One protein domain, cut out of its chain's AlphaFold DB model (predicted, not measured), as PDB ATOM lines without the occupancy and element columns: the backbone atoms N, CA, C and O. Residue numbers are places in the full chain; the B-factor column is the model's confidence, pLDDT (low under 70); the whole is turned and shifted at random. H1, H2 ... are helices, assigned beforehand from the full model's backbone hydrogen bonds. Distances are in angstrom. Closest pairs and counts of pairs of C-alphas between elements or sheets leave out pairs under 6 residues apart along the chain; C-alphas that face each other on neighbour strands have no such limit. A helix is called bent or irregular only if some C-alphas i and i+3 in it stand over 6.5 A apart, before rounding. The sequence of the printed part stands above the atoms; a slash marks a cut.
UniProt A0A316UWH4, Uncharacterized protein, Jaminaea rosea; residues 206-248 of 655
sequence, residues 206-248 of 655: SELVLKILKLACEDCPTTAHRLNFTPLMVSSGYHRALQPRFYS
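AT A GLANCE: This is residues 206 to 248 of the 655 residues of an uncharacterized protein of Jaminaea rosea (UniProt A0A316UWH4). Two helices, H1 and H3, run the same way at a steep angle to each other, and the short helix H2 packs on H3 and only just reaches H1, with the three centres making a triangle. From the end of H1 a wide loop, residues 219 to 229, swings out past Thr 223 and folds back to H2, and its far turn makes one end of the longest axis. The printed part has 43 residues with three named helices, in the order H1, H2, H3, and no named strand, and its class is all helix. It is compact, with a radius of gyration of the C-alphas of 10.0 A, and spans 28 by 19 by 17 A.

IN THESE COORDINATES: Find C-alpha 206 at (156.449, 160.475, 119.194); from there H1, residues 206 to 218, runs 18.4 A to C-alpha 218 at (161.575, 147.711, 106.980). Go on through residues 219 to 229 and you reach H2, residues 230 to 233. After residues 234 and 235, H3 begins at Ser 236 and runs 15.9 A through residues 236 to 247, ending with C-alpha 247 at (149.219, 142.953, 109.732). H3 is irregular: look at C-alphas 241 and 244, which are 7.1 A apart.

HOW THE PARTS SIT: Start with H1, which touches H3 with residues 210 to 214 alone, meeting residues 238 to 242 of H3; the closest C-alphas, those of Leu 210 and Tyr 238, are 7.1 A apart. H1 and H3 stand at a steep tilt of 41 degrees and run the same way. With residues 213 to 217 alone, H1 only just touches H2, with 3 pairs of C-alphas within 8 A; the closest are those of Leu 213 and Pro 231, 6.0 A apart. H2 touches H3 at residues 238 to 243 alone of H3, and there the closest C-alphas, those of Leu 232 and His 239, are 4.5 A apart. On the backbone, every pair of O i and N i+4 in H1 is within hydrogen-bond range, as are 6 of 8 in H3; H2 is too short for such a pair, but its 1 pair of O i and N i+3 is within range.

THE WHOLE: The two C-alphas farthest apart are those of Ser 206 and Thr 223, at 28.8 A, while the first and last printed C-alphas, those of Ser 206 and Ser 248, are 21.6 A apart. The printed part has no cut. The link from H1 to H2, with 11 residues, is long, and the one from H2 to H3, with 2 residues, is tight. Look at the B-factor column for the model's confidence: the mean pLDDT of the printed part is 79.3, and residues 219 to 227, in the long link, are under 70.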
ATOM      1  N   SER A 206     157.012 161.819 119.398       85.19
ATOM      2  CA  SER A 206     156.449 160.475 119.194       85.19
ATOM      3  C   SER A 206     156.309 160.107 117.712       85.19
ATOM      4  O   SER A 206     156.498 158.949 117.342       85.19
ATOM      5  N   GLU A 207     156.057 161.089 116.847       89.75
ATOM      6  CA  GLU A 207     156.007 160.929 115.392       89.75
ATOM      7  C   GLU A 207     157.352 160.505 114.793       89.75
ATOM      8  O   GLU A 207     157.402 159.603 113.952       89.75
ATOM      9  N   LEU A 208     158.454 161.114 115.248       91.31
ATOM     10  CA  LEU A 208     159.803 160.763 114.804       91.31
ATOM     11  C   LEU A 208     160.198 159.383 115.315       91.31
ATOM     12  O   LEU A 208     160.745 158.595 114.549       91.31
ATOM     13  N   VAL A 209     159.853 159.051 116.560       88.81
ATOM     14  CA  VAL A 209     160.087 157.706 117.099       88.81
ATOM     15  C   VAL A 209     159.316 156.666 116.296       88.81
ATOM     16  O   VAL A 209     159.892 155.664 115.886       88.81
ATOM     17  N   LEU A 210     158.043 156.918 115.982       87.88
ATOM     18  CA  LEU A 210     157.256 156.033 115.126       87.88
ATOM     19  C   LEU A 210     157.855 155.912 113.729       87.88
ATOM     20  O   LEU A 210     157.848 154.816 113.181       87.88
ATOM     21  N   LYS A 211     158.377 156.994 113.145       89.31
ATOM     22  CA  LYS A 211     159.034 156.956 111.834       89.31
ATOM     23  C   LYS A 211     160.331 156.144 111.872       89.31
ATOM     24  O   LYS A 211     160.539 155.329 110.984       89.31
ATOM     25  N   ILE A 212     161.145 156.302 112.915       88.94
ATOM     26  CA  ILE A 212     162.370 155.518 113.128       88.94
ATOM     27  C   ILE A 212     162.029 154.043 113.325       88.94
ATOM     28  O   ILE A 212     162.615 153.193 112.669       88.94
ATOM     29  N   LEU A 213     161.056 153.730 114.187       86.38
ATOM     30  CA  LEU A 213     160.620 152.354 114.413       86.38
ATOM     31  C   LEU A 213     160.049 151.748 113.132       86.38
ATOM     32  O   LEU A 213     160.378 150.616 112.816       86.38
ATOM     33  N   LYS A 214     159.255 152.509 112.371       84.69
ATOM     34  CA  LYS A 214     158.736 152.100 111.061       84.69
ATOM     35  C   LYS A 214     159.862 151.730 110.097       84.69
ATOM     36  O   LYS A 214     159.779 150.667 109.504       84.69
ATOM     37  N   LEU A 215     160.891 152.566 109.978       85.25
ATOM     38  CA  LEU A 215     162.057 152.276 109.139       85.25
ATOM     39  C   LEU A 215     162.823 151.054 109.659       85.25
ATOM     40  O   LEU A 215     163.109 150.144 108.896       85.25
ATOM     41  N   ALA A 216     163.019 150.938 110.973       82.94
ATOM     42  CA  ALA A 216     163.660 149.773 111.583       82.94
ATOM     43  C   ALA A 216     162.880 148.456 111.386       82.94
ATOM     44  O   ALA A 216     163.470 147.376 111.464       82.94
ATOM     45  N   CYS A 217     161.564 148.521 111.149       77.44
ATOM     46  CA  CYS A 217     160.766 147.360 110.751       77.44
ATOM     47  C   CYS A 217     161.029 146.936 109.296       77.44
ATOM     48  O   CYS A 217     160.879 145.754 108.987       77.44
ATOM     49  N   GLU A 218     161.374 147.890 108.426       73.81
ATOM     50  CA  GLU A 218     161.575 147.711 106.980       73.81
ATOM     51  C   GLU A 218     163.034 147.386 106.627       73.81
ATOM     52  O   GLU A 218     163.286 146.575 105.743       73.81
ATOM     53  N   ASP A 219     163.990 147.944 107.370       59.62
ATOM     54  CA  ASP A 219     165.430 147.914 107.092       59.62
ATOM     55  C   ASP A 219     166.126 146.582 107.441       59.62
ATOM     56  O   ASP A 219     167.318 146.576 107.736       59.62
ATOM     57  N   CYS A 220     165.438 145.434 107.437       50.50
ATOM     58  CA  CYS A 220     166.098 144.138 107.645       50.50
ATOM     59  C   CYS A 220     166.527 143.544 106.286       50.50
ATOM     60  O   CYS A 220     165.724 142.873 105.636       50.50
ATOM     61  N   PRO A 221     167.778 143.752 105.821       43.00
ATOM     62  CA  PRO A 221     168.159 143.552 104.420       43.00
ATOM     63  C   PRO A 221     168.496 142.090 104.094       43.00
ATOM     64  O   PRO A 221     168.804 141.756 102.957       43.00
ATOM     65  N   THR A 222     168.511 141.205 105.094       42.38
ATOM     66  CA  THR A 222     169.215 139.918 104.985       42.38
ATOM     67  C   THR A 222     168.338 138.717 104.653       42.38
ATOM     68  O   THR A 222     168.876 137.674 104.305       42.38
ATOM     69  N   THR A 223     167.010 138.833 104.694       43.06
ATOM     70  CA  THR A 223     166.091 137.788 104.207       43.06
ATOM     71  C   THR A 223     164.735 138.423 103.949       43.06
ATOM     72  O   THR A 223     164.115 138.892 104.903       43.06
ATOM     73  N   ALA A 224     164.260 138.391 102.705       46.56
ATOM     74  CA  ALA A 224     163.064 139.067 102.185       46.56
ATOM     75  C   ALA A 224     161.715 138.769 102.895       46.56
ATOM     76  O   ALA A 224     160.661 139.176 102.422       46.56
ATOM     77  N   HIS A 225     161.702 138.068 104.034       52.75
ATOM     78  CA  HIS A 225     160.485 137.515 104.637       52.75
ATOM     79  C   HIS A 225     160.396 137.637 106.163       52.75
ATOM     80  O   HIS A 225     159.476 137.086 106.765       52.75
ATOM     81  N   ARG A 226     161.334 138.320 106.832       59.03
ATOM     82  CA  ARG A 226     161.278 138.479 108.294       59.03
ATOM     83  C   ARG A 226     161.212 139.946 108.671       59.03
ATOM     84  O   ARG A 226     162.233 140.575 108.928       59.03
ATOM     85  N   LEU A 227     159.982 140.453 108.743       65.75
ATOM     86  CA  LEU A 227     159.693 141.705 109.432       65.75
ATOM     87  C   LEU A 227     160.298 141.637 110.835       65.75
ATOM     88  O   LEU A 227     160.127 140.650 111.559       65.75
ATOM     89  N   ASN A 228     161.030 142.677 111.216       76.75
ATOM     90  CA  ASN A 228     161.540 142.768 112.568       76.75
ATOM     91  C   ASN A 228     160.370 143.105 113.502       76.75
ATOM     92  O   ASN A 228     159.871 144.226 113.484       76.75
ATOM     93  N   PHE A 229     159.920 142.138 114.308       81.69
ATOM     94  CA  PHE A 229     158.844 142.342 115.289       81.69
ATOM     95  C   PHE A 229     159.348 142.964 116.602       81.69
ATOM     96  O   PHE A 229     158.539 143.348 117.442       81.69
ATOM     97  N   THR A 230     160.665 143.111 116.801       84.44
ATOM     98  CA  THR A 230     161.233 143.707 118.022       84.44
ATOM     99  C   THR A 230     160.667 145.102 118.341       84.44
ATOM    100  O   THR A 230     160.337 145.326 119.507       84.44
ATOM    101  N   PRO A 231     160.445 146.014 117.367       83.44
ATOM    102  CA  PRO A 231     159.792 147.306 117.595       83.44
ATOM    103  C   PRO A 231     158.402 147.227 118.246       83.44
ATOM    104  O   PRO A 231     158.034 148.125 119.003       83.44
ATOM    105  N   LEU A 232     157.638 146.152 118.016       83.31
ATOM    106  CA  LEU A 232     156.317 145.963 118.631       83.31
ATOM    107  C   LEU A 232     156.402 145.641 120.123       83.31
ATOM    108  O   LEU A 232     155.462 145.923 120.862       83.31
ATOM    109  N   MET A 233     157.521 145.070 120.574       86.25
ATOM    110  CA  MET A 233     157.710 144.677 121.970       86.25
ATOM    111  C   MET A 233     158.233 145.820 122.853       86.25
ATOM    112  O   MET A 233     158.352 145.647 124.062       86.25
ATOM    113  N   VAL A 234     158.558 146.981 122.272       86.56
ATOM    114  CA  VAL A 234     159.164 148.110 123.001       86.56
ATOM    115  C   VAL A 234     158.161 148.780 123.944       86.56
ATOM    116  O   VAL A 234     158.511 149.161 125.058       86.56
ATOM    117  N   SER A 235     156.917 148.965 123.497       88.25
ATOM    118  CA  SER A 235     155.860 149.626 124.271       88.25
ATOM    119  C   SER A 235     154.485 149.275 123.716       88.25
ATOM    120  O   SER A 235     154.320 149.128 122.505       88.25
ATOM    121  N   SER A 236     153.471 149.236 124.581       88.50
ATOM    122  CA  SER A 236     152.069 149.046 124.186       88.50
ATOM    123  C   SER A 236     151.547 150.163 123.271       88.50
ATOM    124  O   SER A 236     150.713 149.908 122.402       88.50
ATOM    125  N   GLY A 237     152.055 151.392 123.421       88.44
ATOM    126  CA  GLY A 237     151.714 152.514 122.541       88.44
ATOM    127  C   GLY A 237     152.238 152.305 121.120       88.44
ATOM    128  O   GLY A 237     151.489 152.441 120.152       88.44
ATOM    129  N   TYR A 238     153.500 151.885 120.995       87.56
ATOM    130  CA  TYR A 238     154.100 151.565 119.698       87.56
ATOM    131  C   TYR A 238     153.497 150.308 119.085       87.56
ATOM    132  O   TYR A 238     153.265 150.288 117.880       87.56
ATOM    133  N   HIS A 239     153.152 149.310 119.903       88.94
ATOM    134  CA  HIS A 239     152.419 148.135 119.450       88.94
ATOM    135  C   HIS A 239     151.139 148.541 118.713       88.94
ATOM    136  O   HIS A 239     150.981 148.204 117.545       88.94
ATOM    137  N   ARG A 240     150.260 149.333 119.344       90.56
ATOM    138  CA  ARG A 240     149.000 149.783 118.720       90.56
ATOM    139  C   ARG A 240     149.228 150.614 117.457       90.56
ATOM    140  O   ARG A 240     148.500 150.453 116.486       90.56
ATOM    141  N   ALA A 241     150.231 151.491 117.461       89.50
ATOM    142  CA  ALA A 241     150.511 152.369 116.327       89.50
ATOM    143  C   ALA A 241     151.125 151.634 115.121       89.50
ATOM    144  O   ALA A 241     150.924 152.045 113.978       89.50
ATOM    145  N   LEU A 242     151.894 150.569 115.360       90.50
ATOM    146  CA  LEU A 242     152.576 149.816 114.308       90.50
ATOM    147  C   LEU A 242     151.779 148.594 113.835       90.50
ATOM    148  O   LEU A 242     151.947 148.186 112.688       90.50
ATOM    149  N   GLN A 243     150.897 148.041 114.671       90.81
ATOM    150  CA  GLN A 243     150.073 146.863 114.375       90.81
ATOM    151  C   GLN A 243     149.387 146.925 112.995       90.81
ATOM    152  O   GLN A 243     149.580 145.981 112.229       90.81
ATOM    153  N   PRO A 244     148.710 148.019 112.578       91.31
ATOM    154  CA  PRO A 244     148.088 148.077 111.255       91.31
ATOM    155  C   PRO A 244     149.069 147.836 110.107       91.31
ATOM    156  O   PRO A 244     148.723 147.212 109.115       91.31
ATOM    157  N   ARG A 245     150.320 148.292 110.248       86.88
ATOM    158  CA  ARG A 245     151.347 148.133 109.214       86.88
ATOM    159  C   ARG A 245     151.844 146.693 109.132       86.88
ATOM    160  O   ARG A 245     151.967 146.170 108.033       86.88
ATOM    161  N   PHE A 246     152.092 146.049 110.271       85.94
ATOM    162  CA  PHE A 246     152.587 144.667 110.308       85.94
ATOM    163  C   PHE A 246     151.563 143.651 109.813       85.94
ATOM    164  O   PHE A 246     151.931 142.699 109.135       85.94
ATOM    165  N   TYR A 247     150.288 143.858 110.145       91.31
ATOM    166  CA  TYR A 247     149.219 142.953 109.732       91.31
ATOM    167  C   TYR A 247     148.598 143.334 108.378       91.31
ATOM    168  O   TYR A 247     147.809 142.555 107.863       91.31
ATOM    169  N   SER A 248     149.000 144.464 107.771       93.19
ATOM    170  CA  SER A 248     148.514 144.912 106.451       93.19
ATOM    171  C   SER A 248     148.728 143.912 105.330       93.19
ATOM    172  O   SER A 248     147.868 143.794 104.462       93.19
TER     173      SER A 248